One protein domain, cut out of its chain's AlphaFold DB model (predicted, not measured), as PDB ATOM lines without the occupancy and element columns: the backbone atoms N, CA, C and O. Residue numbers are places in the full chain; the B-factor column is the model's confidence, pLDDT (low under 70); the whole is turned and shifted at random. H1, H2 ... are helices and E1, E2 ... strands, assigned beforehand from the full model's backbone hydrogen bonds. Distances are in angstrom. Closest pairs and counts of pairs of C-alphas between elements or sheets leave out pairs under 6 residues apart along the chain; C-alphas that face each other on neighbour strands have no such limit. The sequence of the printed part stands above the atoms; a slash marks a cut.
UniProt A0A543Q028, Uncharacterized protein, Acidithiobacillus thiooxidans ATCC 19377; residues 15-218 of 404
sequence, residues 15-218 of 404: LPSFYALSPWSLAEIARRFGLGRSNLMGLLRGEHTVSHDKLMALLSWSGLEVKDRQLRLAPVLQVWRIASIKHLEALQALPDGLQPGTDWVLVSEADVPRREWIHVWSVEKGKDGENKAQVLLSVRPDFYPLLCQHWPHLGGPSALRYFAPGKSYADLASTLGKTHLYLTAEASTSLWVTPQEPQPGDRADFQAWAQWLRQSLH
ATOM      1  N   LEU A  15      -2.724 -10.091  25.868       95.31
ATOM      2  CA  LEU A  15      -3.792 -11.087  25.697       95.31
ATOM      3  C   LEU A  15      -4.987 -10.617  24.851       95.31
ATOM      4  O   LEU A  15      -5.481 -11.427  24.063       95.31
ATOM      5  N   PRO A  16      -5.488  -9.369  24.964       95.75
ATOM      6  CA  PRO A  16      -6.581  -8.895  24.120       95.75
ATOM      7  C   PRO A  16      -6.225  -8.971  22.634       95.75
ATOM      8  O   PRO A  16      -7.027  -9.462  21.839       95.75
ATOM      9  N   SER A  17      -5.012  -8.540  22.277       96.38
ATOM     10  CA  SER A  17      -4.493  -8.600  20.910       96.38
ATOM     11  C   SER A  17      -4.316 -10.042  20.444       96.38
ATOM     12  O   SER A  17      -4.790 -10.399  19.369       96.38
ATOM     13  N   PHE A  18      -3.738 -10.905  21.282       96.62
ATOM     14  CA  PHE A  18      -3.587 -12.327  20.974       96.62
ATOM     15  C   PHE A  18      -4.939 -13.005  20.698       96.62
ATOM     16  O   PHE A  18      -5.119 -13.649  19.665       96.62
ATOM     17  N   TYR A  19      -5.933 -12.822  21.572       96.56
ATOM     18  CA  TYR A  19      -7.244 -13.442  21.382       96.56
ATOM     19  C   TYR A  19      -8.057 -12.823  20.247       96.56
ATOM     20  O   TYR A  19      -8.913 -13.511  19.690       96.56
ATOM     21  N   ALA A  20      -7.801 -11.567  19.871       96.44
ATOM     22  CA  ALA A  20      -8.432 -10.967  18.700       96.44
ATOM     23  C   ALA A  20      -8.078 -11.725  17.411       96.44
ATOM     24  O   ALA A  20      -8.910 -11.806  16.515       96.44
ATOM     25  N   LEU A  21      -6.885 -12.322  17.334       96.38
ATOM     26  CA  LEU A  21      -6.437 -13.100  16.175       96.38
ATOM     27  C   LEU A  21      -7.035 -14.504  16.117       96.38
ATOM     28  O   LEU A  21      -6.908 -15.180  15.097       96.38
ATOM     29  N   SER A  22      -7.695 -14.960  17.183       94.88
ATOM     30  CA  SER A  22      -8.354 -16.260  17.194       94.88
ATOM     31  C   SER A  22      -9.456 -16.333  16.124       94.88
ATOM     32  O   SER A  22     -10.163 -15.350  15.880       94.88
ATOM     33  N   PRO A  23      -9.707 -17.509  15.519       93.12
ATOM     34  CA  PRO A  23     -10.907 -17.711  14.709       93.12
ATOM     35  C   PRO A  23     -12.207 -17.542  15.515       93.12
ATOM     36  O   PRO A  23     -13.273 -17.363  14.922       93.12
ATOM     37  N   TRP A  24     -12.135 -17.589  16.849       93.12
ATOM     38  CA  TRP A  24     -13.278 -17.508  17.749       93.12
ATOM     39  C   TRP A  24     -13.436 -16.129  18.386       93.12
ATOM     40  O   TRP A  24     -12.473 -15.448  18.717       93.12
ATOM     41  N   SER A  25     -14.687 -15.736  18.636       92.69
ATOM     42  CA  SER A  25     -14.964 -14.550  19.451       92.69
ATOM     43  C   SER A  25     -14.568 -14.779  20.914       92.69
ATOM     44  O   SER A  25     -14.606 -15.908  21.402       92.69
ATOM     45  N   LEU A  26     -14.310 -13.704  21.665       94.19
ATOM     46  CA  LEU A  26     -14.033 -13.790  23.108       94.19
ATOM     47  C   LEU A  26     -15.135 -14.519  23.894       94.19
ATOM     48  O   LEU A  26     -14.846 -15.235  24.849       94.19
ATOM     49  N   ALA A  27     -16.401 -14.366  23.492       94.56
ATOM     50  CA  ALA A  27     -17.514 -15.072  24.127       94.56
ATOM     51  C   ALA A  27     -17.426 -16.588  23.901       94.56
ATOM     52  O   ALA A  27     -17.682 -17.369  24.816       94.56
ATOM     53  N   GLU A  28     -17.027 -16.996  22.699       94.81
ATOM     54  CA  GLU A  28     -16.861 -18.398  22.340       94.81
ATOM     55  C   GLU A  28     -15.620 -19.010  23.001       94.81
ATOM     56  O   GLU A  28     -15.690 -20.130  23.498       94.81
ATOM     57  N   ILE A  29     -14.522 -18.256  23.100       95.75
ATOM     58  CA  ILE A  29     -13.324 -18.647  23.860       95.75
ATOM     59  C   ILE A  29     -13.685 -18.888  25.329       95.75
ATOM     60  O   ILE A  29     -13.388 -19.952  25.870       95.75
ATOM     61  N   ALA A  30     -14.389 -17.939  25.957       95.12
ATOM     62  CA  ALA A  30     -14.846 -18.069  27.339       95.12
ATOM     63  C   ALA A  30     -15.711 -19.326  27.525       95.12
ATOM     64  O   ALA A  30     -15.466 -20.125  28.429       95.12
ATOM     65  N   ARG A  31     -16.678 -19.544  26.625       94.94
ATOM     66  CA  ARG A  31     -17.563 -20.715  26.648       94.94
ATOM     67  C   ARG A  31     -16.787 -22.027  26.519       94.94
ATOM     68  O   ARG A  31     -17.038 -22.943  27.295       94.94
ATOM     69  N   ARG A  32     -15.862 -22.120  25.559       94.31
ATOM     70  CA  ARG A  32     -15.079 -23.336  25.278       94.31
ATOM     71  C   ARG A  32     -14.110 -23.691  26.402       94.31
ATOM     72  O   ARG A  32     -14.009 -24.856  26.760       94.31
ATOM     73  N   PHE A  33     -13.466 -22.696  27.009       94.94
ATOM     74  CA  PHE A  33     -12.605 -22.914  28.173       94.94
ATOM     75  C   PHE A  33     -13.393 -23.182  29.476       94.94
ATOM     76  O   PHE A  33     -12.847 -23.693  30.457       94.94
ATOM     77  N   GLY A  34     -14.683 -22.827  29.519       94.12
ATOM     78  CA  GLY A  34     -15.515 -22.951  30.718       94.12
ATOM     79  C   GLY A  34     -15.279 -21.818  31.720       94.12
ATOM     80  O   GLY A  34     -15.114 -22.058  32.917       94.12
ATOM     81  N   LEU A  35     -15.226 -20.577  31.231       94.00
ATOM     82  CA  LEU A  35     -15.131 -19.354  32.024       94.00
ATOM     83  C   LEU A  35     -16.308 -18.420  31.710       94.00
ATOM     84  O   LEU A  35     -16.755 -18.310  30.570       94.00
ATOM     85  N   GLY A  36     -16.811 -17.710  32.722       94.38
ATOM     86  CA  GLY A  36     -17.814 -16.668  32.508       94.38
ATOM     87  C   GLY A  36     -17.261 -15.537  31.635       94.38
ATOM     88  O   GLY A  36     -16.142 -15.074  31.849       94.38
ATOM     89  N   ARG A  37     -18.053 -15.047  30.672       93.38
ATOM     90  CA  ARG A  37     -17.640 -13.957  29.767       93.38
ATOM     91  C   ARG A  37     -17.173 -12.710  30.527       93.38
ATOM     92  O   ARG A  37     -16.183 -12.106  30.134       93.38
ATOM     93  N   SER A  38     -17.865 -12.331  31.602       93.00
ATOM     94  CA  SER A  38     -17.478 -11.202  32.461       93.00
ATOM     95  C   SER A  38     -16.096 -11.400  33.079       93.00
ATOM     96  O   SER A  38     -15.298 -10.470  33.085       93.00
ATOM     97  N   ASN A  39     -15.793 -12.621  33.528       94.69
ATOM     98  CA  ASN A  39     -14.509 -12.939  34.140       94.69
ATOM     99  C   ASN A  39     -13.387 -12.853  33.105       94.69
ATOM    100  O   ASN A  39     -12.368 -12.235  33.393       94.69
ATOM    101  N   LEU A  40     -13.589 -13.387  31.893       95.50
ATOM    102  CA  LEU A  40     -12.606 -13.234  30.817       95.50
ATOM    103  C   LEU A  40     -12.388 -11.755  30.471       95.50
ATOM    104  O   LEU A  40     -11.254 -11.310  30.385       95.50
ATOM    105  N   MET A  41     -13.456 -10.971  30.314       94.69
ATOM    106  CA  MET A  41     -13.324  -9.551  29.971       94.69
ATOM    107  C   MET A  41     -12.627  -8.736  31.063       94.69
ATOM    108  O   MET A  41     -11.829  -7.867  30.726       94.69
ATOM    109  N   GLY A  42     -12.909  -8.999  32.343       93.38
ATOM    110  CA  GLY A  42     -12.193  -8.352  33.443       93.38
ATOM    111  C   GLY A  42     -10.720  -8.762  33.473       93.38
ATOM    112  O   GLY A  42      -9.857  -7.896  33.563       93.38
ATOM    113  N   LEU A  43     -10.417 -10.047  33.250       94.12
ATOM    114  CA  LEU A  43      -9.037 -10.536  33.147       94.12
ATOM    115  C   LEU A  43      -8.256  -9.802  32.047       94.12
ATOM    116  O   LEU A  43      -7.138  -9.352  32.274       94.12
ATOM    117  N   LEU A  44      -8.867  -9.628  30.873       92.94
ATOM    118  CA  LEU A  44      -8.279  -8.909  29.737       92.94
ATOM    119  C   LEU A  44      -8.103  -7.399  29.976       92.94
ATOM    120  O   LEU A  44      -7.401  -6.746  29.213       92.94
ATOM    121  N   ARG A  45      -8.730  -6.842  31.017       90.06
ATOM    122  CA  ARG A  45      -8.525  -5.459  31.484       90.06
ATOM    123  C   ARG A  45      -7.505  -5.367  32.623       90.06
ATOM    124  O   ARG A  45      -7.329  -4.291  33.185       90.06
ATOM    125  N   GLY A  46      -6.878  -6.484  32.995       86.88
ATOM    126  CA  GLY A  46      -5.968  -6.572  34.136       86.88
ATOM    127  C   GLY A  46      -6.674  -6.686  35.492       86.88
ATOM    128  O   GLY A  46      -6.019  -6.598  36.529       86.88
ATOM    129  N   GLU A  47      -7.994  -6.891  35.520       90.12
ATOM    130  CA  GLU A  47      -8.735  -7.113  36.761       90.12
ATOM    131  C   GLU A  47      -8.521  -8.551  37.256       90.12
ATOM    132  O   GLU A  47      -8.549  -9.513  36.487       90.12
ATOM    133  N   HIS A  48      -8.364  -8.721  38.569       88.88
ATOM    134  CA  HIS A  48      -8.145 -10.031  39.176       88.88
ATOM    135  C   HIS A  48      -9.459 -10.824  39.337       88.88
ATOM    136  O   HIS A  48      -9.978 -10.994  40.443       88.88
ATOM    137  N   THR A  49     -10.024 -11.300  38.225       91.44
ATOM    138  CA  THR A  49     -11.332 -11.988  38.171       91.44
ATOM    139  C   THR A  49     -11.263 -13.510  38.305       91.44
ATOM    140  O   THR A  49     -12.292 -14.156  38.506       91.44
ATOM    141  N   VAL A  50     -10.073 -14.102  38.176       92.44
ATOM    142  CA  VAL A  50      -9.849 -15.556  38.254       92.44
ATOM    143  C   VAL A  50      -8.671 -15.889  39.167       92.44
ATOM    144  O   VAL A  50      -7.793 -15.058  39.392       92.44
ATOM    145  N   SER A  51      -8.631 -17.111  39.701       92.94
ATOM    146  CA  SER A  51      -7.468 -17.587  40.457       92.94
ATOM    147  C   SER A  51      -6.238 -17.740  39.557       92.94
ATOM    148  O   SER A  51      -6.359 -17.906  38.341       92.94
ATOM    149  N   HIS A  52      -5.049 -17.727  40.164       91.88
ATOM    150  CA  HIS A  52      -3.791 -17.945  39.448       91.88
ATOM    151  C   HIS A  52      -3.773 -19.290  38.703       91.88
ATOM    152  O   HIS A  52      -3.455 -19.316  37.519       91.88
ATOM    153  N   ASP A  53      -4.222 -20.380  39.336       93.12
ATOM    154  CA  ASP A  53      -4.276 -21.705  38.697       93.12
ATOM    155  C   ASP A  53      -5.172 -21.710  37.454       93.12
ATOM    156  O   ASP A  53      -4.832 -22.289  36.423       93.12
ATOM    157  N   LYS A  54      -6.318 -21.016  37.521       94.69
ATOM    158  CA  LYS A  54      -7.247 -20.918  36.392       94.69
ATOM    159  C   LYS A  54      -6.682 -20.043  35.270       94.69
ATOM    160  O   LYS A  54      -6.925 -20.356  34.106       94.69
ATOM    161  N   LEU A  55      -5.919 -18.996  35.601       95.25
ATOM    162  CA  LEU A  55      -5.160 -18.203  34.629       95.25
ATOM    163  C   LEU A  55      -4.096 -19.063  33.937       95.25
ATOM    164  O   LEU A  55      -4.077 -19.116  32.713       95.25
ATOM    165  N   MET A  56      -3.257 -19.777  34.690       95.44
ATOM    166  CA  MET A  56      -2.216 -20.634  34.110       95.44
ATOM    167  C   MET A  56      -2.816 -21.739  33.230       95.44
ATOM    168  O   MET A  56      -2.305 -22.002  32.143       95.44
ATOM    169  N   ALA A  57      -3.951 -22.317  33.639       95.75
ATOM    170  CA  ALA A  57      -4.697 -23.268  32.819       95.75
ATOM    171  C   ALA A  57      -5.227 -22.635  31.521       95.75
ATOM    172  O   ALA A  57      -5.179 -23.274  30.476       95.75
ATOM    173  N   LEU A  58      -5.712 -21.387  31.562       96.62
ATOM    174  CA  LEU A  58      -6.163 -20.656  30.371       96.62
ATOM    175  C   LEU A  58      -5.002 -20.361  29.417       96.62
ATOM    176  O   LEU A  58      -5.146 -20.563  28.212       96.62
ATOM    177  N   LEU A  59      -3.864 -19.900  29.942       96.12
ATOM    178  CA  LEU A  59      -2.666 -19.615  29.151       96.12
ATOM    179  C   LEU A  59      -2.161 -20.888  28.465       96.12
ATOM    180  O   LEU A  59      -2.048 -20.915  27.243       96.12
ATOM    181  N   SER A  60      -1.993 -21.973  29.226       95.62
ATOM    182  CA  SER A  60      -1.594 -23.275  28.685       95.62
ATOM    183  C   SER A  60      -2.599 -23.799  27.654       95.62
ATOM    184  O   SER A  60      -2.205 -24.189  26.559       95.62
ATOM    185  N   TRP A  61      -3.906 -23.718  27.931       96.25
ATOM    186  CA  TRP A  61      -4.958 -24.084  26.973       96.25
ATOM    187  C   TRP A  61      -4.904 -23.252  25.684       96.25
ATOM    188  O   TRP A  61      -5.221 -23.757  24.607       96.25
ATOM    189  N   SER A  62      -4.468 -21.995  25.785       96.00
ATOM    190  CA  SER A  62      -4.302 -21.072  24.659       96.00
ATOM    191  C   SER A  62      -2.990 -21.278  23.889       96.00
ATOM    192  O   SER A  62      -2.778 -20.625  22.872       96.00
ATOM    193  N   GLY A  63      -2.108 -22.172  24.348       94.38
ATOM    194  CA  GLY A  63      -0.786 -22.385  23.755       94.38
ATOM    195  C   GLY A  63       0.198 -21.264  24.085       94.38
ATOM    196  O   GLY A  63       1.033 -20.915  23.254       94.38
ATOM    197  N   LEU A  64       0.061 -20.679  25.276       94.94
ATOM    198  CA  LEU A  64       0.942 -19.649  25.808       94.94
ATOM    199  C   LEU A  64       1.749 -20.201  26.981       94.94
ATOM    200  O   LEU A  64       1.217 -20.870  27.870       94.94
ATOM    201  N   GLU A  65       3.024 -19.845  27.006       92.75
ATOM    202  CA  GLU A  65       3.952 -20.128  28.090       92.75
ATOM    203  C   GLU A  65       4.333 -18.836  28.806       92.75
ATOM    204  O   GLU A  65       4.373 -17.752  28.215       92.75
ATOM    205  N   VAL A  66       4.630 -18.953  30.098       91.81
ATOM    206  CA  VAL A  66       5.124 -17.844  30.911       91.81
ATOM    207  C   VAL A  66       6.605 -18.073  31.165       91.81
ATOM    208  O   VAL A  66       6.976 -18.996  31.886       91.81
ATOM    209  N   LYS A  67       7.449 -17.206  30.607       87.19
ATOM    210  CA  LYS A  67       8.898 -17.217  30.830       87.19
ATOM    211  C   LYS A  67       9.339 -15.824  31.252       87.19
ATOM    212  O   LYS A  67       9.007 -14.845  30.591       87.19
ATOM    213  N   ASP A  68      10.029 -15.729  32.386       86.56
ATOM    214  CA  ASP A  68      10.504 -14.457  32.948       86.56
ATOM    215  C   ASP A  68       9.387 -13.404  33.114       86.56
ATOM    216  O   ASP A  68       9.573 -12.220  32.842       86.56
ATOM    217  N   ARG A  69       8.195 -13.845  33.553       85.94
ATOM    218  CA  ARG A  69       6.963 -13.030  33.695       85.94
ATOM    219  C   ARG A  69       6.390 -12.464  32.386       85.94
ATOM    220  O   ARG A  69       5.443 -11.677  32.432       85.94
ATOM    221  N   GLN A  70       6.918 -12.881  31.239       89.12
ATOM    222  CA  GLN A  70       6.435 -12.512  29.912       89.12
ATOM    223  C   GLN A  70       5.745 -13.697  29.237       89.12
ATOM    224  O   GLN A  70       6.070 -14.859  29.498       89.12
ATOM    225  N   LEU A  71       4.793 -13.387  28.361       92.38
ATOM    226  CA  LEU A  71       4.098 -14.376  27.545       92.38
ATOM    227  C   LEU A  71       4.932 -14.727  26.311       92.38
ATOM    228  O   LEU A  71       5.490 -13.844  25.657       92.38
ATOM    229  N   ARG A  72       4.986 -16.018  25.983       91.50
ATOM    230  CA  ARG A  72       5.568 -16.546  24.744       91.50
ATOM    231  C   ARG A  72       4.645 -17.588  24.130       91.50
ATOM    232  O   ARG A  72       3.854 -18.204  24.843       91.50
ATOM    233  N   LEU A  73       4.742 -17.794  22.820       91.12
ATOM    234  CA  LEU A  73       4.039 -18.898  22.170       91.12
ATOM    235  C   LEU A  73       4.713 -20.227  22.518       91.12
ATOM    236  O   LEU A  73       5.932 -20.353  22.421       91.12
ATOM    237  N   ALA A  74       3.904 -21.220  22.882       90.31
ATOM    238  CA  ALA A  74       4.347 -22.603  22.999       90.31
ATOM    239  C   ALA A  74       4.793 -23.149  21.622       90.31
ATOM    240  O   ALA A  74       4.314 -22.656  20.593       90.31
ATOM    241  N   PRO A  75       5.647 -24.190  21.566       87.88
ATOM    242  CA  PRO A  75       6.131 -24.809  20.327       87.88
ATOM    243  C   PRO A  75       5.051 -25.682  19.660       87.88
ATOM    244  O   PRO A  75       5.149 -26.904  19.557       87.88
ATOM    245  N   VAL A  76       3.965 -25.036  19.252       89.12
ATOM    246  CA  VAL A  76       2.740 -25.631  18.715       89.12
ATOM    247  C   VAL A  76       2.301 -24.865  17.471       89.12
ATOM    248  O   VAL A  76       2.834 -23.795  17.176       89.12
ATOM    249  N   LEU A  77       1.313 -25.390  16.746       91.31
ATOM    250  CA  LEU A  77       0.709 -24.685  15.623       91.31
ATOM    251  C   LEU A  77      -0.479 -23.845  16.102       91.31
ATOM    252  O   LEU A  77      -1.561 -24.357  16.403       91.31
ATOM    253  N   GLN A  78      -0.270 -22.537  16.141       93.69
ATOM    254  CA  GLN A  78      -1.302 -21.532  16.344       93.69
ATOM    255  C   GLN A  78      -2.108 -21.334  15.061       93.69
ATOM    256  O   GLN A  78      -1.569 -21.389  13.956       93.69
ATOM    257  N   VAL A  79      -3.407 -21.080  15.203       94.50
ATOM    258  CA  VAL A  79      -4.316 -20.863  14.071       94.50
ATOM    259  C   VAL A  79      -4.968 -19.500  14.232       94.50
ATOM    260  O   VAL A  79      -5.765 -19.299  15.152       94.50
ATOM    261  N   TRP A  80      -4.623 -18.570  13.348       95.69
ATOM    262  CA  TRP A  80      -5.008 -17.164  13.432       95.69
ATOM    263  C   TRP A  80      -5.735 -16.673  12.184       95.69
ATOM    264  O   TRP A  80      -5.607 -17.229  11.091       95.69
ATOM    265  N   ARG A  81      -6.480 -15.577  12.346       95.50
ATOM    266  CA  ARG A  81      -7.282 -14.962  11.290       95.50
ATOM    267  C   ARG A  81      -7.141 -13.443  11.242       95.50
ATOM    268  O   ARG A  81      -7.267 -12.773  12.260       95.50
ATOM    269  N   ILE A  82      -7.055 -12.893  10.030       95.81
ATOM    270  CA  ILE A  82      -7.165 -11.458   9.742       95.81
ATOM    271  C   ILE A  82      -8.331 -11.221   8.790       95.81
ATOM    272  O   ILE A  82      -8.259 -11.455   7.587       95.81
ATOM    273  N   ALA A  83      -9.425 -10.728   9.356       95.00
ATOM    274  CA  ALA A  83     -10.653 -10.412   8.625       95.00
ATOM    275  C   ALA A  83     -11.024  -8.920   8.658       95.00
ATOM    276  O   ALA A  83     -12.094  -8.551   8.181       95.00
ATOM    277  N   SER A  84     -10.221  -8.085   9.323       94.94
ATOM    278  CA  SER A  84     -10.523  -6.672   9.572       94.94
ATOM    279  C   SER A  84      -9.264  -5.899   9.971       94.94
ATOM    280  O   SER A  84      -8.282  -6.500  10.405       94.94
ATOM    281  N   ILE A  85      -9.339  -4.566   9.910       93.50
ATOM    282  CA  ILE A  85      -8.266  -3.656  10.348       93.50
ATOM    283  C   ILE A  85      -7.887  -3.900  11.815       93.50
ATOM    284  O   ILE A  85      -6.709  -3.976  12.135       93.50
ATOM    285  N   LYS A  86      -8.866  -4.149  12.696       94.31
ATOM    286  CA  LYS A  86      -8.595  -4.440  14.116       94.31
ATOM    287  C   LYS A  86      -7.724  -5.678  14.323       94.31
ATOM    288  O   LYS A  86      -6.979  -5.739  15.290       94.31
ATOM    289  N   HIS A  87      -7.823  -6.674  13.439       95.81
ATOM    290  CA  HIS A  87      -6.939  -7.837  13.502       95.81
ATOM    291  C   HIS A  87      -5.513  -7.482  13.059       95.81
ATOM    292  O   HIS A  87      -4.570  -7.971  13.666       95.81
ATOM    293  N   LEU A  88      -5.343  -6.615  12.050       93.62
ATOM    294  CA  LEU A  88      -4.018  -6.107  11.662       93.62
ATOM    295  C   LEU A  88      -3.367  -5.333  12.815       93.62
ATOM    296  O   LEU A  88      -2.223  -5.600  13.161       93.62
ATOM    297  N   GLU A  89      -4.116  -4.428  13.448       94.25
ATOM    298  CA  GLU A  89      -3.652  -3.661  14.612       94.25
ATOM    299  C   GLU A  89      -3.284  -4.580  15.783       94.25
ATOM    300  O   GLU A  89      -2.230  -4.420  16.393       94.25
ATOM    301  N   ALA A  90      -4.124  -5.579  16.073       95.06
ATOM    302  CA  ALA A  90      -3.854  -6.561  17.119       95.06
ATOM    303  C   ALA A  90      -2.554  -7.329  16.854       95.06
ATOM    304  O   ALA A  90      -1.750  -7.519  17.762       95.06
ATOM    305  N   LEU A  91      -2.333  -7.731  15.606       93.31
ATOM    306  CA  LEU A  91      -1.144  -8.458  15.194       93.31
ATOM    307  C   LEU A  91       0.133  -7.614  15.322       93.31
ATOM    308  O   LEU A  91       1.140  -8.111  15.815       93.31
ATOM    309  N   GLN A  92       0.070  -6.330  14.961       91.00
ATOM    310  CA  GLN A  92       1.177  -5.376  15.128       91.00
ATOM    311  C   GLN A  92       1.475  -5.051  16.594       91.00
ATOM    312  O   GLN A  92       2.613  -4.752  16.943       91.00
ATOM    313  N   ALA A  93       0.458  -5.099  17.456       92.44
ATOM    314  CA  ALA A  93       0.597  -4.838  18.883       92.44
ATOM    315  C   ALA A  93       1.183  -6.024  19.672       92.44
ATOM    316  O   ALA A  93       1.413  -5.893  20.876       92.44
ATOM    317  N   LEU A  94       1.395  -7.187  19.042       92.38
ATOM    318  CA  LEU A  94       2.003  -8.329  19.719       92.38
ATOM    319  C   LEU A  94       3.494  -8.071  20.001       92.38
ATOM    320  O   LEU A  94       4.227  -7.676  19.091       92.38
ATOM    321  N   PRO A  95       3.976  -8.338  21.229       91.06
ATOM    322  CA  PRO A  95       5.400  -8.278  21.542       91.06
ATOM    323  C   PRO A  95       6.165  -9.397  20.824       91.06
ATOM    324  O   PRO A  95       5.581 -10.434  20.513       91.06
ATOM    325  N   ASP A  96       7.478  -9.239  20.655       85.94
ATOM    326  CA  ASP A  96       8.350 -10.166  19.911       85.94
ATOM    327  C   ASP A  96       8.178 -11.642  20.306       85.94
ATOM    328  O   ASP A  96       8.155 -12.522  19.452       85.94
ATOM    329  N   GLY A  97       7.986 -11.935  21.600       84.12
ATOM    330  CA  GLY A  97       7.770 -13.304  22.093       84.12
ATOM    331  C   GLY A  97       6.469 -13.966  21.614       84.12
ATOM    332  O   GLY A  97       6.306 -15.178  21.771       84.12
ATOM    333  N   LEU A  98       5.548 -13.177  21.057       89.75
ATOM    334  CA  LEU A  98       4.279 -13.603  20.477       89.75
ATOM    335  C   LEU A  98       4.197 -13.366  18.967       89.75
ATOM    336  O   LEU A  98       3.150 -13.635  18.383       89.75
ATOM    337  N   GLN A  99       5.254 -12.870  18.328       84.62
ATOM    338  CA  GLN A  99       5.255 -12.678  16.882       84.62
ATOM    339  C   GLN A  99       5.574 -13.994  16.152       84.62
ATOM    340  O   GLN A  99       6.325 -14.826  16.667       84.62
ATOM    341  N   PRO A 100       4.987 -14.214  14.963       79.56
ATOM    342  CA  PRO A 100       5.340 -15.345  14.113       79.56
ATOM    343  C   PRO A 100       6.757 -15.192  13.537       79.56
ATOM    344  O   PRO A 100       7.303 -14.090  13.484       79.56
ATOM    345  N   GLY A 101       7.322 -16.294  13.042       75.38
ATOM    346  CA  GLY A 101       8.585 -16.268  12.300       75.38
ATOM    347  C   GLY A 101       8.492 -15.522  10.961       75.38
ATOM    348  O   GLY A 101       7.409 -15.192  10.477       75.38
ATOM    349  N   THR A 102       9.645 -15.274  10.337       78.31
ATOM    350  CA  THR A 102       9.749 -14.503   9.081       78.31
ATOM    351  C   THR A 102       9.681 -15.349   7.814       78.31
ATOM    352  O   THR A 102       9.480 -14.794   6.734       78.31
ATOM    353  N   ASP A 103       9.836 -16.668   7.931       83.69
ATOM    354  CA  ASP A 103       9.810 -17.589   6.797       83.69
ATOM    355  C   ASP A 103       8.398 -18.125   6.590       83.69
ATOM    356  O   ASP A 103       7.881 -18.893   7.406       83.69
ATOM    357  N   TRP A 104       7.778 -17.724   5.484       87.62
ATOM    358  CA  TRP A 104       6.380 -18.017   5.197       87.62
ATOM    359  C   TRP A 104       6.220 -18.933   3.995       87.62
ATOM    360  O   TRP A 104       6.886 -18.779   2.975       87.62
ATOM    361  N   VAL A 105       5.275 -19.854   4.107       89.50
ATOM    362  CA  VAL A 105       4.853 -20.771   3.051       89.50
ATOM    363  C   VAL A 105       3.396 -20.481   2.723       89.50
ATOM    364  O   VAL A 105       2.577 -20.370   3.637       89.50
ATOM    365  N   LEU A 106       3.052 -20.356   1.438       90.44
ATOM    366  CA  LEU A 106       1.651 -20.245   1.041       90.44
ATOM    367  C   LEU A 106       0.994 -21.621   1.153       90.44
ATOM    368  O   LEU A 106       1.539 -22.626   0.694       90.44
ATOM    369  N   VAL A 107      -0.197 -21.655   1.736       89.88
ATOM    370  CA  VAL A 107      -1.030 -22.848   1.839       89.88
ATOM    371  C   VAL A 107      -2.298 -22.633   1.012       89.88
ATOM    372  O   VAL A 107      -3.005 -21.645   1.192       89.88
ATOM    373  N   SER A 108      -2.601 -23.562   0.110       86.06
ATOM    374  CA  SER A 108      -3.865 -23.586  -0.635       86.06
ATOM    375  C   SER A 108      -4.707 -24.799  -0.242       86.06
ATOM    376  O   SER A 108      -4.198 -25.804   0.255       86.06
ATOM    377  N   GLU A 109      -6.016 -24.719  -0.448       77.56
ATOM    378  CA  GLU A 109      -6.874 -25.905  -0.427       77.56
ATOM    379  C   GLU A 109      -6.561 -26.792  -1.645       77.56
ATOM    380  O   GLU A 109      -6.136 -26.281  -2.684       77.56
ATOM    381  N   ALA A 110      -6.710 -28.113  -1.487       65.62
ATOM    382  CA  ALA A 110      -6.298 -29.104  -2.485       65.62
ATOM    383  C   ALA A 110      -7.218 -29.161  -3.716       65.62
ATOM    384  O   ALA A 110      -6.753 -29.493  -4.801       65.62
ATOM    385  N   ASP A 111      -8.503 -28.838  -3.546       60.78
ATOM    386  CA  ASP A 111      -9.520 -29.112  -4.565       60.78
ATOM    387  C   ASP A 111      -9.644 -27.950  -5.564       60.78
ATOM    388  O   ASP A 111      -9.703 -28.173  -6.769       60.78
ATOM    389  N   VAL A 112      -9.652 -26.702  -5.068       61.62
ATOM    390  CA  VAL A 112      -9.587 -25.467  -5.869       61.62
ATOM    391  C   VAL A 112      -8.956 -24.356  -5.020       61.62
ATOM    392  O   VAL A 112      -9.416 -24.120  -3.897       61.62
ATOM    393  N   PRO A 113      -7.970 -23.605  -5.538       66.44
ATOM    394  CA  PRO A 113      -7.471 -22.419  -4.861       66.44
ATOM    395  C   PRO A 113      -8.574 -21.356  -4.736       66.44
ATOM    396  O   PRO A 113      -8.964 -20.699  -5.707       66.44
ATOM    397  N   ARG A 114      -9.110 -21.190  -3.525       70.81
ATOM    398  CA  ARG A 114     -10.156 -20.200  -3.252       70.81
ATOM    399  C   ARG A 114      -9.573 -18.797  -3.195       70.81
ATOM    400  O   ARG A 114      -8.439 -18.586  -2.770       70.81
ATOM    401  N   ARG A 115     -10.380 -17.814  -3.601       80.56
ATOM    402  CA  ARG A 115     -10.000 -16.394  -3.552       80.56
ATOM    403  C   ARG A 115     -10.528 -15.683  -2.313       80.56
ATOM    404  O   ARG A 115     -10.209 -14.520  -2.130       80.56
ATOM    405  N   GLU A 116     -11.335 -16.327  -1.467       85.31
ATOM    406  CA  GLU A 116     -11.916 -15.654  -0.294       85.31
ATOM    407  C   GLU A 116     -10.923 -15.474   0.862       85.31
ATOM    408  O   GLU A 116     -11.086 -14.559   1.675       85.31
ATOM    409  N   TRP A 117      -9.910 -16.340   0.939       90.44
ATOM    410  CA  TRP A 117      -8.903 -16.361   1.995       90.44
ATOM    411  C   TRP A 117      -7.536 -16.733   1.436       90.44
ATOM    412  O   TRP A 117      -7.422 -17.572   0.551       90.44
ATOM    413  N   ILE A 118      -6.502 -16.119   2.001       92.19
ATOM    414  CA  ILE A 118      -5.098 -16.415   1.741       92.19
ATOM    415  C   ILE A 118      -4.520 -17.029   3.003       92.19
ATOM    416  O   ILE A 118      -4.553 -16.399   4.063       92.19
ATOM    417  N   HIS A 119      -4.006 -18.251   2.906       93.31
ATOM    418  CA  HIS A 119      -3.427 -18.945   4.048       93.31
ATOM    419  C   HIS A 119      -1.909 -18.956   3.932       93.31
ATOM    420  O   HIS A 119      -1.362 -19.402   2.930       93.31
ATOM    421  N   VAL A 120      -1.226 -18.483   4.966       92.69
ATOM    422  CA  VAL A 120       0.234 -18.521   5.061       92.69
ATOM    423  C   VAL A 120       0.639 -19.199   6.359       92.69
ATOM    424  O   VAL A 120       0.009 -19.012   7.397       92.69
ATOM    425  N   TRP A 121       1.682 -20.015   6.295       92.12
ATOM    426  CA  TRP A 121       2.192 -20.783   7.421       92.12
ATOM    427  C   TRP A 121       3.640 -20.395   7.705       92.12
ATOM    428  O   TRP A 121       4.465 -20.396   6.791       92.12
ATOM    429  N   SER A 122       3.946 -20.047   8.956       89.56
ATOM    430  CA  SER A 122       5.309 -19.715   9.372       89.56
ATOM    431  C   SER A 122       6.111 -20.989   9.657       89.56
ATOM    432  O   SER A 122       5.769 -21.756  10.565       89.56
ATOM    433  N   VAL A 123       7.206 -21.185   8.930       76.94
ATOM    434  CA  VAL A 123       8.078 -22.365   9.013       76.94
ATOM    435  C   VAL A 123       9.407 -21.962   9.634       76.94
ATOM    436  O   VAL A 123      10.456 -22.056   9.006       76.94
ATOM    437  N   GLU A 124       9.395 -21.459  10.866       67.62
ATOM    438  CA  GLU A 124      10.660 -21.098  11.498       67.62
ATOM    439  C   GLU A 124      11.357 -22.349  12.049       67.62
ATOM    440  O   GLU A 124      10.854 -23.022  12.952       67.62
ATOM    441  N   LYS A 125      12.540 -22.660  11.509       56.50
ATOM    442  CA  LYS A 125      13.476 -23.609  12.121       56.50
ATOM    443  C   LYS A 125      14.345 -22.824  13.099       56.50
ATOM    444  O   LYS A 125      15.067 -21.920  12.685       56.50
ATOM    445  N   GLY A 126      14.268 -23.132  14.393       54.12
ATOM    446  CA  GLY A 126      15.152 -22.509  15.372       54.12
ATOM    447  C   GLY A 126      16.620 -22.736  15.000       54.12
ATOM    448  O   GLY A 126      17.007 -23.843  14.616       54.12
ATOM    449  N   LYS A 127      17.447 -21.692  15.131       47.25
ATOM    450  CA  LYS A 127      18.892 -21.892  15.298       47.25
ATOM    451  C   LYS A 127      19.043 -22.755  16.555       47.25
ATOM    452  O   LYS A 127      18.400 -22.453  17.551       47.25
ATOM    453  N   ASP A 128      19.786 -23.851  16.464       49.12
ATOM    454  CA  ASP A 128      20.014 -24.834  17.543       49.12
ATOM    455  C   ASP A 128      18.948 -25.933  17.730       49.12
ATOM    456  O   ASP A 128      18.993 -26.680  18.705       49.12
ATOM    457  N   GLY A 129      18.024 -26.119  16.779       46.66
ATOM    458  CA  GLY A 129      17.102 -27.266  16.803       46.66
ATOM    459  C   GLY A 129      15.943 -27.146  17.800       46.66
ATOM    460  O   GLY A 129      15.195 -28.107  17.984       46.66
ATOM    461  N   GLU A 130      15.746 -25.973  18.408       54.91
ATOM    462  CA  GLU A 130      14.526 -25.669  19.156       54.91
ATOM    463  C   GLU A 130      13.338 -25.523  18.189       54.91
ATOM    464  O   GLU A 130      13.361 -24.719  17.250       54.91
ATOM    465  N   ASN A 131      12.278 -26.303  18.422       59.25
ATOM    466  CA  ASN A 131      11.009 -26.134  17.720       59.25
ATOM    467  C   ASN A 131      10.420 -24.778  18.112       59.25
ATOM    468  O   ASN A 131       9.972 -24.599  19.240       59.25
ATOM    469  N   LYS A 132      10.417 -23.817  17.189       72.75
ATOM    470  CA  LYS A 132       9.716 -22.550  17.392       72.75
ATOM    471  C   LYS A 132       8.218 -22.723  17.160       72.75
ATOM    472  O   LYS A 132       7.779 -23.639  16.461       72.75
ATOM    473  N   ALA A 133       7.436 -21.838  17.772       82.00
ATOM    474  CA  ALA A 133       6.001 -21.771  17.546       82.00
ATOM    475  C   ALA A 133       5.708 -21.526  16.063       82.00
ATOM    476  O   ALA A 133       6.356 -20.707  15.412       82.00
ATOM    477  N   GLN A 134       4.711 -22.229  15.543       89.12
ATOM    478  CA  GLN A 134       4.259 -22.070  14.170       89.12
ATOM    479  C   GLN A 134       2.912 -21.362  14.165       89.12
ATOM    480  O   GLN A 134       2.091 -21.565  15.056       89.12
ATOM    481  N   VAL A 135       2.654 -20.564  13.137       92.31
ATOM    482  CA  VAL A 135       1.394 -19.853  12.955       92.31
ATOM    483  C   VAL A 135       0.859 -20.161  11.567       92.31
ATOM    484  O   VAL A 135       1.512 -19.881  10.565       92.31
ATOM    485  N   LEU A 136      -0.346 -20.723  11.507       94.19
ATOM    486  CA  LEU A 136      -1.187 -20.717  10.319       94.19
ATOM    487  C   LEU A 136      -2.061 -19.466  10.365       94.19
ATOM    488  O   LEU A 136      -2.973 -19.367  11.185       94.19
ATOM    489  N   LEU A 137      -1.796 -18.527   9.471       94.56
ATOM    490  CA  LEU A 137      -2.500 -17.263   9.373       94.56
ATOM    491  C   LEU A 137      -3.415 -17.266   8.147       94.56
ATOM    492  O   LEU A 137      -2.960 -17.430   7.020       94.56
ATOM    493  N   SER A 138      -4.711 -17.061   8.368       95.06
ATOM    494  CA  SER A 138      -5.717 -16.929   7.312       95.06
ATOM    495  C   SER A 138      -6.158 -15.478   7.161       95.06
ATOM    496  O   SER A 138      -6.699 -14.882   8.093       95.06
ATOM    497  N   VAL A 139      -5.934 -14.890   5.992       94.69
ATOM    498  CA  VAL A 139      -6.092 -13.454   5.744       94.69
ATOM    499  C   VAL A 139      -7.099 -13.225   4.629       94.69
ATOM    500  O   VAL A 139      -7.027 -13.856   3.577       94.69
ATOM    501  N   ARG A 140      -8.042 -12.306   4.832       94.25
ATOM    502  CA  ARG A 140      -8.910 -11.851   3.744       94.25
ATOM    503  C   ARG A 140      -8.078 -11.081   2.705       94.25
ATOM    504  O   ARG A 140      -7.308 -10.214   3.119       94.25
ATOM    505  N   PRO A 141      -8.272 -11.307   1.393       91.31
ATOM    506  CA  PRO A 141      -7.462 -10.700   0.333       91.31
ATOM    507  C   PRO A 141      -7.314  -9.181   0.451       91.31
ATOM    508  O   PRO A 141      -6.211  -8.671   0.315       91.31
ATOM    509  N   ASP A 142      -8.386  -8.468   0.807       91.94
ATOM    510  CA  ASP A 142      -8.383  -7.001   0.932       91.94
ATOM    511  C   ASP A 142      -7.405  -6.471   1.999       91.94
ATOM    512  O   ASP A 142      -6.976  -5.322   1.940       91.94
ATOM    513  N   PHE A 143      -7.048  -7.298   2.987       92.94
ATOM    514  CA  PHE A 143      -6.115  -6.941   4.059       92.94
ATOM    515  C   PHE A 143      -4.702  -7.479   3.826       92.94
ATOM    516  O   PHE A 143      -3.783  -7.091   4.545       92.94
ATOM    517  N   TYR A 144      -4.509  -8.355   2.838       92.31
ATOM    518  CA  TYR A 144      -3.216  -8.980   2.584       92.31
ATOM    519  C   TYR A 144      -2.157  -7.981   2.075       92.31
ATOM    520  O   TYR A 144      -1.064  -7.974   2.635       92.31
ATOM    521  N   PRO A 145      -2.449  -7.054   1.133       88.12
ATOM    522  CA  PRO A 145      -1.477  -6.034   0.732       88.12
ATOM    523  C   PRO A 145      -1.025  -5.145   1.895       88.12
ATOM    524  O   PRO A 145       0.155  -4.827   2.007       88.12
ATOM    525  N   LEU A 146      -1.950  -4.777   2.790       89.81
ATOM    526  CA  LEU A 146      -1.625  -4.007   3.995       89.81
ATOM    527  C   LEU A 146      -0.716  -4.810   4.927       89.81
ATOM    528  O   LEU A 146       0.269  -4.285   5.432       89.81
ATOM    529  N   LEU A 147      -1.001  -6.100   5.112       90.25
ATOM    530  CA  LEU A 147      -0.144  -6.989   5.890       90.25
ATOM    531  C   LEU A 147       1.281  -7.058   5.308       90.25
ATOM    532  O   LEU A 147       2.242  -6.934   6.062       90.25
ATOM    533  N   CYS A 148       1.424  -7.169   3.984       87.88
ATOM    534  CA  CYS A 148       2.723  -7.172   3.302       87.88
ATOM    535  C   CYS A 148       3.497  -5.854   3.450       87.88
ATOM    536  O   CYS A 148       4.723  -5.872   3.451       87.88
ATOM    537  N   GLN A 149       2.825  -4.706   3.606       84.50
ATOM    538  CA  GLN A 149       3.516  -3.439   3.885       84.50
ATOM    539  C   GLN A 149       4.213  -3.458   5.249       84.50
ATOM    540  O   GLN A 149       5.300  -2.903   5.393       84.50
ATOM    541  N   HIS A 150       3.602  -4.110   6.239       81.38
ATOM    542  CA  HIS A 150       4.172  -4.245   7.579       81.38
ATOM    543  C   HIS A 150       5.162  -5.410   7.684       81.38
ATOM    544  O   HIS A 150       6.139  -5.315   8.422       81.38
ATOM    545  N   TRP A 151       4.950  -6.473   6.903       84.25
ATOM    546  CA  TRP A 151       5.841  -7.626   6.813       84.25
ATOM    547  C   TRP A 151       6.139  -8.001   5.361       84.25
ATOM    548  O   TRP A 151       5.512  -8.913   4.811       84.25
ATOM    549  N   PRO A 152       7.142  -7.351   4.746       81.19
ATOM    550  CA  PRO A 152       7.474  -7.551   3.336       81.19
ATOM    551  C   PRO A 152       7.785  -9.003   2.950       81.19
ATOM    552  O   PRO A 152       7.527  -9.400   1.818       81.19
ATOM    553  N   HIS A 153       8.279  -9.819   3.889       82.12
ATOM    554  CA  HIS A 153       8.587 -11.238   3.662       82.12
ATOM    555  C   HIS A 153       7.361 -12.083   3.277       82.12
ATOM    556  O   HIS A 153       7.508 -13.092   2.595       82.12
ATOM    557  N   LEU A 154       6.144 -11.654   3.636       85.00
ATOM    558  CA  LEU A 154       4.907 -12.312   3.199       85.00
ATOM    559  C   LEU A 154       4.656 -12.173   1.696       85.00
ATOM    560  O   LEU A 154       3.984 -13.015   1.111       85.00
ATOM    561  N   GLY A 155       5.225 -11.148   1.059       83.44
ATOM    562  CA  GLY A 155       5.150 -10.969  -0.386       83.44
ATOM    563  C   GLY A 155       6.005 -11.968  -1.168       83.44
ATOM    564  O   GLY A 155       5.817 -12.080  -2.371       83.44
ATOM    565  N   GLY A 156       6.917 -12.700  -0.520       82.81
ATOM    566  CA  GLY A 156       7.809 -13.673  -1.161       82.81
ATOM    567  C   GLY A 156       7.808 -15.025  -0.451       82.81
ATOM    568  O   GLY A 156       8.847 -15.427   0.070       82.81
ATOM    569  N   PRO A 157       6.662 -15.720  -0.382       84.94
ATOM    570  CA  PRO A 157       6.574 -17.019   0.277       84.94
ATOM    571  C   PRO A 157       7.515 -18.056  -0.357       84.94
ATOM    572  O   PRO A 157       7.556 -18.243  -1.575       84.94
ATOM    573  N   SER A 158       8.244 -18.783   0.487       81.94
ATOM    574  CA  SER A 158       9.340 -19.668   0.076       81.94
ATOM    575  C   SER A 158       8.874 -20.935  -0.641       81.94
ATOM    576  O   SER A 158       9.603 -21.483  -1.463       81.94
ATOM    577  N   ALA A 159       7.657 -21.398  -0.358       82.88
ATOM    578  CA  ALA A 159       7.078 -22.589  -0.966       82.88
ATOM    579  C   ALA A 159       5.549 -22.504  -1.043       82.88
ATOM    580  O   ALA A 159       4.919 -21.677  -0.375       82.88
ATOM    581  N   LEU A 160       4.973 -23.414  -1.828       85.06
ATOM    582  CA  LEU A 160       3.546 -23.708  -1.870       85.06
ATOM    583  C   LEU A 160       3.283 -25.076  -1.223       85.06
ATOM    584  O   LEU A 160       3.991 -26.048  -1.489       85.06
ATOM    585  N   ARG A 161       2.255 -25.159  -0.380       87.56
ATOM    586  CA  ARG A 161       1.734 -26.396   0.220       87.56
ATOM    587  C   ARG A 161       0.231 -26.476   0.023       87.56
ATOM    588  O   ARG A 161      -0.426 -25.443  -0.095       87.56
ATOM    589  N   TYR A 162      -0.315 -27.685   0.053       87.69
ATOM    590  CA  TYR A 162      -1.758 -27.882   0.130       87.69
ATOM    591  C   TYR A 162      -2.176 -28.429   1.485       87.69
ATOM    592  O   TYR A 162      -1.420 -29.158   2.130       87.69
ATOM    593  N   PHE A 163      -3.391 -28.085   1.910       88.31
ATOM    594  CA  PHE A 163      -4.059 -28.846   2.957       88.31
ATOM    595  C   PHE A 163      -4.186 -30.311   2.519       88.31
ATOM    596  O   PHE A 163      -4.470 -30.601   1.357       88.31
ATOM    597  N   ALA A 164      -3.979 -31.241   3.449       87.19
ATOM    598  CA  ALA A 164      -4.228 -32.653   3.201       87.19
ATOM    599  C   ALA A 164      -5.707 -32.888   2.811       87.19
ATOM    600  O   ALA A 164      -6.581 -32.143   3.267       87.19
ATOM    601  N   PRO A 165      -6.016 -33.926   2.011       82.19
ATOM    602  CA  PRO A 165      -7.384 -34.201   1.575       82.19
ATOM    603  C   PRO A 165      -8.388 -34.244   2.735       82.19
ATOM    604  O   PRO A 165      -8.142 -34.872   3.770       82.19
ATOM    605  N   GLY A 166      -9.524 -33.561   2.571       80.25
ATOM    606  CA  GLY A 166     -10.557 -33.456   3.608       80.25
ATOM    607  C   GLY A 166     -10.177 -32.571   4.803       80.25
ATOM    608  O   GLY A 166     -10.810 -32.667   5.856       80.25
ATOM    609  N   LYS A 167      -9.136 -31.739   4.676       85.81
ATOM    610  CA  LYS A 167      -8.793 -30.686   5.636       85.81
ATOM    611  C   LYS A 167      -8.994 -29.320   4.991       85.81
ATOM    612  O   LYS A 167      -8.555 -29.077   3.874       85.81
ATOM    613  N   SER A 168      -9.587 -28.405   5.743       87.12
ATOM    614  CA  SER A 168      -9.660 -26.984   5.405       87.12
ATOM    615  C   SER A 168      -9.359 -26.136   6.635       87.12
ATOM    616  O   SER A 168      -9.435 -26.611   7.775       87.12
ATOM    617  N   TYR A 169      -9.081 -24.847   6.432       88.81
ATOM    618  CA  TYR A 169      -8.954 -23.913   7.550       88.81
ATOM    619  C   TYR A 169     -10.211 -23.914   8.441       88.81
ATOM    620  O   TYR A 169     -10.105 -23.870   9.667       88.81
ATOM    621  N   ALA A 170     -11.403 -23.989   7.836       87.62
ATOM    622  CA  ALA A 170     -12.669 -24.010   8.563       87.62
ATOM    623  C   ALA A 170     -12.803 -25.262   9.444       87.62
ATOM    624  O   ALA A 170     -13.190 -25.150  10.612       87.62
ATOM    625  N   ASP A 171     -12.414 -26.428   8.922       87.31
ATOM    626  CA  ASP A 171     -12.417 -27.679   9.683       87.31
ATOM    627  C   ASP A 171     -11.466 -27.588  10.872       87.31
ATOM    628  O   ASP A 171     -11.864 -27.885  12.000       87.31
ATOM    629  N   LEU A 172     -10.242 -27.092  10.654       88.25
ATOM    630  CA  LEU A 172      -9.266 -26.902  11.726       88.25
ATOM    631  C   LEU A 172      -9.806 -25.960  12.796       88.25
ATOM    632  O   LEU A 172      -9.897 -26.355  13.958       88.25
ATOM    633  N   ALA A 173     -10.254 -24.766  12.400       88.81
ATOM    634  CA  ALA A 173     -10.825 -23.783  13.311       88.81
ATOM    635  C   ALA A 173     -11.957 -24.385  14.156       88.81
ATOM    636  O   ALA A 173     -11.968 -24.189  15.371       88.81
ATOM    637  N   SER A 174     -12.849 -25.181  13.550       86.69
ATOM    638  CA  SER A 174     -13.991 -25.815  14.227       86.69
ATOM    639  C   SER A 174     -13.588 -26.762  15.369       86.69
ATOM    640  O   SER A 174     -14.295 -26.856  16.384       86.69
ATOM    641  N   THR A 175     -12.440 -27.437  15.227       86.50
ATOM    642  CA  THR A 175     -11.916 -28.401  16.208       86.50
ATOM    643  C   THR A 175     -11.229 -27.737  17.398       86.50
ATOM    644  O   THR A 175     -11.185 -28.330  18.480       86.50
ATOM    645  N   LEU A 176     -10.765 -26.494  17.238       89.12
ATOM    646  CA  LEU A 176     -10.084 -25.749  18.293       89.12
ATOM    647  C   LEU A 176     -11.005 -25.465  19.476       89.12
ATOM    648  O   LEU A 176     -12.214 -25.269  19.358       89.12
ATOM    649  N   GLY A 177     -10.409 -25.412  20.652       80.75
ATOM    650  CA  GLY A 177     -11.055 -25.124  21.917       80.75
ATOM    651  C   GLY A 177     -11.876 -26.274  22.506       80.75
ATOM    652  O   GLY A 177     -12.449 -26.094  23.573       80.75
ATOM    653  N   LYS A 178     -11.924 -27.457  21.871       80.81
ATOM    654  CA  LYS A 178     -12.400 -28.681  22.549       80.81
ATOM    655  C   LYS A 178     -11.415 -29.123  23.631       80.81
ATOM    656  O   LYS A 178     -11.822 -29.432  24.744       80.81
ATOM    657  N   THR A 179     -10.130 -29.101  23.288       82.81
ATOM    658  CA  THR A 179      -9.033 -29.491  24.183       82.81
ATOM    659  C   THR A 179      -8.040 -28.349  24.355       82.81
ATOM    660  O   THR A 179      -7.672 -28.047  25.480       82.81
ATOM    661  N   HIS A 180      -7.680 -27.668  23.262       91.69
ATOM    662  CA  HIS A 180      -6.736 -26.546  23.230       91.69
ATOM    663  C   HIS A 180      -7.102 -25.559  22.113       91.69
ATOM    664  O   HIS A 180      -7.781 -25.944  21.160       91.69
ATOM    665  N   LEU A 181      -6.643 -24.306  22.191       93.44
ATOM    666  CA  LEU A 181      -6.803 -23.289  21.134       93.44
ATOM    667  C   LEU A 181      -5.757 -23.405  20.005       93.44
ATOM    668  O   LEU A 181      -5.752 -22.595  19.085       93.44
ATOM    669  N   TYR A 182      -4.894 -24.414  20.061       93.19
ATOM    670  CA  TYR A 182      -3.824 -24.683  19.102       93.19
ATOM    671  C   TYR A 182      -3.861 -26.148  18.645       93.19
ATOM    672  O   TYR A 182      -4.589 -26.971  19.210       93.19
ATOM    673  N   LEU A 183      -3.044 -26.485  17.648       90.12
ATOM    674  CA  LEU A 183      -2.783 -27.859  17.217       90.12
ATOM    675  C   LEU A 183      -1.390 -28.295  17.674       90.12
ATOM    676  O   LEU A 183      -0.427 -27.534  17.584       90.12
ATOM    677  N   THR A 184      -1.274 -29.517  18.192       85.19
ATOM    678  CA  THR A 184       0.023 -30.074  18.593       85.19
ATOM    679  C   THR A 184       0.925 -30.271  17.375       85.19
ATOM    680  O   THR A 184       0.445 -30.406  16.248       85.19
ATOM    681  N   ALA A 185       2.240 -30.327  17.599       74.69
ATOM    682  CA  ALA A 185       3.203 -30.581  16.529       74.69
ATOM    683  C   ALA A 185       2.879 -31.878  15.756       74.69
ATOM    684  O   ALA A 185       2.869 -31.873  14.527       74.69
ATOM    685  N   GLU A 186       2.503 -32.953  16.455       74.56
ATOM    686  CA  GLU A 186       2.085 -34.226  15.842       74.56
ATOM    687  C   GLU A 186       0.845 -34.090  14.952       74.56
ATOM    688  O   GLU A 186       0.788 -34.669  13.871       74.56
ATOM    689  N   ALA A 187      -0.146 -33.297  15.370       78.44
ATOM    690  CA  ALA A 187      -1.315 -33.038  14.540       78.44
ATOM    691  C   ALA A 187      -0.939 -32.210  13.301       78.44
ATOM    692  O   ALA A 187      -1.489 -32.444  12.226       78.44
ATOM    693  N   SER A 188       0.013 -31.279  13.443       77.50
ATOM    694  CA  SER A 188       0.422 -30.349  12.386       77.50
ATOM    695  C   SER A 188       1.142 -31.010  11.205       77.50
ATOM    696  O   SER A 188       0.931 -30.596  10.068       77.50
ATOM    697  N   THR A 189       1.932 -32.065  11.429       72.62
ATOM    698  CA  THR A 189       2.699 -32.733  10.357       72.62
ATOM    699  C   THR A 189       1.803 -33.414   9.324       72.62
ATOM    700  O   THR A 189       2.175 -33.510   8.160       72.62
ATOM    701  N   SER A 190       0.605 -33.838   9.729       80.69
ATOM    702  CA  SER A 190      -0.391 -34.467   8.852       80.69
ATOM    703  C   SER A 190      -1.255 -33.476   8.060       80.69
ATOM    704  O   SER A 190      -2.079 -33.898   7.250       80.69
ATOM    705  N   LEU A 191      -1.114 -32.166   8.304       84.62
ATOM    706  CA  LEU A 191      -1.977 -31.146   7.699       84.62
ATOM    707  C   LEU A 191      -1.556 -30.749   6.295       84.62
ATOM    708  O   LEU A 191      -2.389 -30.238   5.549       84.62
ATOM    709  N   TRP A 192      -0.284 -30.943   5.955       87.19
ATOM    710  CA  TRP A 192       0.321 -30.367   4.764       87.19
ATOM    711  C   TRP A 192       0.769 -31.458   3.805       87.19
ATOM    712  O   TRP A 192       1.462 -32.395   4.196       87.19
ATOM    713  N   VAL A 193       0.452 -31.286   2.528       84.62
ATOM    714  CA  VAL A 193       1.004 -32.092   1.441       84.62
ATOM    715  C   VAL A 193       1.778 -31.196   0.481       84.62
ATOM    716  O   VAL A 193       1.438 -30.026   0.273       84.62
ATOM    717  N   THR A 194       2.877 -31.715  -0.068       80.56
ATOM    718  CA  THR A 194       3.539 -31.063  -1.204       80.56
ATOM    719  C   THR A 194       2.576 -31.098  -2.393       80.56
ATOM    720  O   THR A 194       1.970 -32.150  -2.617       80.56
ATOM    721  N   PRO A 195       2.418 -29.998  -3.149       71.50
ATOM    722  CA  PRO A 195       1.676 -30.030  -4.400       71.50
ATOM    723  C   PRO A 195       2.246 -31.128  -5.301       71.50
ATOM    724  O   PRO A 195       3.458 -31.189  -5.498       71.50
ATOM    725  N   GLN A 196       1.389 -31.995  -5.835       67.19
ATOM    726  CA  GLN A 196       1.750 -32.754  -7.031       67.19
ATOM    727  C   GLN A 196       1.627 -31.817  -8.237       67.19
ATOM    728  O   GLN A 196       0.856 -30.851  -8.174       67.19
ATOM    729  N   GLU A 197       2.380 -32.069  -9.313       62.62
ATOM    730  CA  GLU A 197       2.215 -31.292 -10.544       62.62
ATOM    731  C   GLU A 197       0.728 -31.260 -10.937       62.62
ATOM    732  O   GLU A 197       0.085 -32.318 -10.963       62.62
ATOM    733  N   PRO A 198       0.153 -30.073 -11.212       59.81
ATOM    734  CA  PRO A 198      -1.249 -29.980 -11.581       59.81
ATOM    735  C   PRO A 198      -1.487 -30.814 -12.837       59.81
ATOM    736  O   PRO A 198      -0.735 -30.707 -13.813       59.81
ATOM    737  N   GLN A 199      -2.544 -31.633 -12.821       57.81
ATOM    738  CA  GLN A 199      -2.929 -32.385 -14.007       57.81
ATOM    739  C   GLN A 199      -3.172 -31.413 -15.175       57.81
ATOM    740  O   GLN A 199      -3.566 -30.264 -14.951       57.81
ATOM    741  N   PRO A 200      -2.969 -31.837 -16.436       51.88
ATOM    742  CA  PRO A 200      -3.087 -30.946 -17.591       51.88
ATOM    743  C   PRO A 200      -4.411 -30.162 -17.662       51.88
ATOM    744  O   PRO A 200      -4.415 -29.048 -18.180       51.88
ATOM    745  N   GLY A 201      -5.506 -30.717 -17.124       59.22
ATOM    746  CA  GLY A 201      -6.820 -30.068 -17.056       59.22
ATOM    747  C   GLY A 201      -6.920 -28.915 -16.050       59.22
ATOM    748  O   GLY A 201      -7.577 -27.923 -16.346       59.22
ATOM    749  N   ASP A 202      -6.203 -28.986 -14.925       66.12
ATOM    750  CA  ASP A 202      -6.295 -28.012 -13.820       66.12
ATOM    751  C   ASP A 202      -5.243 -26.894 -13.930       66.12
ATOM    752  O   ASP A 202      -5.248 -25.907 -13.187       66.12
ATOM    753  N   ARG A 203      -4.314 -27.027 -14.887       71.19
ATOM    754  CA  ARG A 203      -3.206 -26.087 -15.096       71.19
ATOM    755  C   ARG A 203      -3.697 -24.673 -15.425       71.19
ATOM    756  O   ARG A 203      -3.065 -23.713 -14.988       71.19
ATOM    757  N   ALA A 204      -4.801 -24.531 -16.158       73.31
ATOM    758  CA  ALA A 204      -5.351 -23.224 -16.524       73.31
ATOM    759  C   ALA A 204      -5.894 -22.463 -15.303       73.31
ATOM    760  O   ALA A 204      -5.562 -21.292 -15.108       73.31
ATOM    761  N   ASP A 205      -6.656 -23.142 -14.444       75.38
ATOM    762  CA  ASP A 205      -7.222 -22.545 -13.231       75.38
ATOM    763  C   ASP A 205      -6.128 -22.193 -12.222       75.38
ATOM    764  O   ASP A 205      -6.129 -21.097 -11.651       75.38
ATOM    765  N   PHE A 206      -5.130 -23.067 -12.071       76.88
ATOM    766  CA  PHE A 206      -3.954 -22.785 -11.253       76.88
ATOM    767  C   PHE A 206      -3.174 -21.565 -11.764       76.88
ATOM    768  O   PHE A 206      -2.805 -20.688 -10.980       76.88
ATOM    769  N   GLN A 207      -2.947 -21.463 -13.078       77.12
ATOM    770  CA  GLN A 207      -2.273 -20.310 -13.682       77.12
ATOM    771  C   GLN A 207      -3.066 -19.014 -13.484       77.12
ATOM    772  O   GLN A 207      -2.473 -17.997 -13.119       77.12
ATOM    773  N   ALA A 208      -4.388 -19.052 -13.667       78.88
ATOM    774  CA  ALA A 208      -5.266 -17.906 -13.452       78.88
ATOM    775  C   ALA A 208      -5.287 -17.462 -11.981       78.88
ATOM    776  O   ALA A 208      -5.285 -16.266 -11.683       78.88
ATOM    777  N   TRP A 209      -5.278 -18.408 -11.042       83.06
ATOM    778  CA  TRP A 209      -5.155 -18.110  -9.618       83.06
ATOM    779  C   TRP A 209      -3.787 -17.520  -9.266       83.06
ATOM    780  O   TRP A 209      -3.721 -16.479  -8.613       83.06
ATOM    781  N   ALA A 210      -2.698 -18.122  -9.745       80.50
ATOM    782  CA  ALA A 210      -1.352 -17.619  -9.501       80.50
ATOM    783  C   ALA A 210      -1.162 -16.213 -10.101       80.50
ATOM    784  O   ALA A 210      -0.542 -15.351  -9.479       80.50
ATOM    785  N   GLN A 211      -1.740 -15.950 -11.277       78.88
ATOM    786  CA  GLN A 211      -1.782 -14.615 -11.879       78.88
ATOM    787  C   GLN A 211      -2.556 -13.628 -11.005       78.88
ATOM    788  O   GLN A 211      -2.081 -12.520 -10.759       78.88
ATOM    789  N   TRP A 212      -3.713 -14.033 -10.480       84.88
ATOM    790  CA  TRP A 212      -4.486 -13.205  -9.561       84.88
ATOM    791  C   TRP A 212      -3.707 -12.861  -8.279       84.88
ATOM    792  O   TRP A 212      -3.731 -11.698  -7.875       84.88
ATOM    793  N   LEU A 213      -2.971 -13.812  -7.684       85.69
ATOM    794  CA  LEU A 213      -2.099 -13.553  -6.527       85.69
ATOM    795  C   LEU A 213      -1.049 -12.476  -6.837       85.69
ATOM    796  O   LEU A 213      -0.859 -11.541  -6.060       85.69
ATOM    797  N   ARG A 214      -0.391 -12.577  -7.996       81.69
ATOM    798  CA  ARG A 214       0.626 -11.609  -8.432       81.69
ATOM    799  C   ARG A 214       0.031 -10.221  -8.666       81.69
ATOM    800  O   ARG A 214       0.559  -9.229  -8.175       81.69
ATOM    801  N   GLN A 215      -1.087 -10.154  -9.383       77.06
ATOM    802  CA  GLN A 215      -1.719  -8.895  -9.786       77.06
ATOM    803  C   GLN A 215      -2.420  -8.178  -8.637       77.06
ATOM    804  O   GLN A 215      -2.306  -6.963  -8.508       77.06
ATOM    805  N   SER A 216      -3.164  -8.925  -7.821       80.88
ATOM    806  CA  SER A 216      -4.040  -8.345  -6.801       80.88
ATOM    807  C   SER A 216      -3.350  -8.210  -5.451       80.88
ATOM    808  O   SER A 216      -3.679  -7.304  -4.692       80.88
ATOM    809  N   LEU A 217      -2.415  -9.115  -5.137       83.25
ATOM    810  CA  LEU A 217      -1.779  -9.192  -3.818       83.25
ATOM    811  C   LEU A 217      -0.277  -8.898  -3.846       83.25
ATOM    812  O   LEU A 217       0.345  -8.873  -2.787       83.25
ATOM    813  N   HIS A 218       0.302  -8.677  -5.032       77.69
ATOM    814  CA  HIS A 218       1.737  -8.453  -5.228       77.69
ATOM    815  C   HIS A 218       2.616  -9.576  -4.657       77.69
ATOM    816  O   HIS A 218       3.744  -9.334  -4.232       77.69
TER     817      HIS A 218
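AT A GLANCE: This is residues 15 to 218 of the 404 residues of an uncharacterized protein of Acidithiobacillus thiooxidans ATCC 19377 (UniProt A0A543Q028). A strongly twisted sheet of five strands makes the middle of an elongated body, with H5, H6 and H7 gathered on one side of it and H8 and H9 away from these. At one end of the long axis H2, H3, H4 and the small hairpin of E1 and E2 make a head, joined through H1 to H5; at the other end lies H10. The printed part has 204 residues, with ten named helices and seven named strands in the order H1 H2 H3 H4 E1 E2 E3 H5 E4 E5 E6 H6 H7 E7 H8 H9 H10, and its class is mixed. The large sheet, E3 E6 E5 E4 E7, is mixed too; the whole is compact, with a radius of gyration of the C-alphas of 17.7 A and spans of 60 by 35 by 32 A.

IN THESE COORDINATES: Find C-alpha 77 at (0.709, -24.685, 15.623), where E3, residues 77 to 82, begins its 16.5 A. The sheet goes on with E6, 134 to 139, 15.9 A; E5, 118 to 122; E4, 104 to 108; and E7, 160 to 163. Look round it for H5, 85 to 92; H6, 141 to 150, 15.1 A; H7, 152 to 155; H8, 169 to 175; and H9, 185 to 189. H1, 15 to 20, starts at (-3.792, -11.087, 25.697); then come H2, 26 to 33; H3, 37 to 43; H4, 52 to 61, 14.0 A; E1, 64 to 67; and E2, 70 to 73. H10, 203 to 217, runs 20.4 A to (-1.779, -9.192, -3.818).

HOW THE PARTS SIT: E3 and E6 are parallel, with N 80 and O 136 2.8 A apart, within hydrogen-bond range. E4, E5 and E6 form a meander, each strand the antiparallel neighbour of the one before: see N 107 and O 119, 2.8 A, and N 120 and O 137, 2.9 A. E7 is parallel to E4, with N 161 and O 106 at 2.8 A. E3, H5, E4 and E6, H6 H7, E7 are split strand-helix-strand units, parallel strands with others between them, each with a right-handed crossover. H5, H6, H7, H8 and H9 only graze the sheet, H8 with residues 169 to 173. H1 touches H5, the C-alphas of Ser 17 and Ala 90 closest at 4.4 A. H6 and H10 only just touch, with 3 pairs of C-alphas within 8 A, made by residue 217 alone of H10. H2 touches H3 about perpendicular, at 83 degrees. The C-alphas of Leu 59 in H4 and Glu 65 in E1 are 6.7 A apart, the closest of the two; in the hairpin of E1 and E2, N 65 and O 72 are 2.8 A apart. Every O i to N i+4 pair is within hydrogen-bond range in H1, H2, H3, H4, H5, H8, H9 and H10, against 4 of 6 in H6, while H7 is too short for one.

THE WHOLE: Look for the farthest C-alphas at His 48 and Pro 200, 60.7 A apart. The printed part has no cut, and the links H5 to E4, E5 to E6 and H9 to H10 are long. Mean pLDDT of the printed part is 85.7; residues 110 to 113, 124 to 131 and 196 to 202 are under 70.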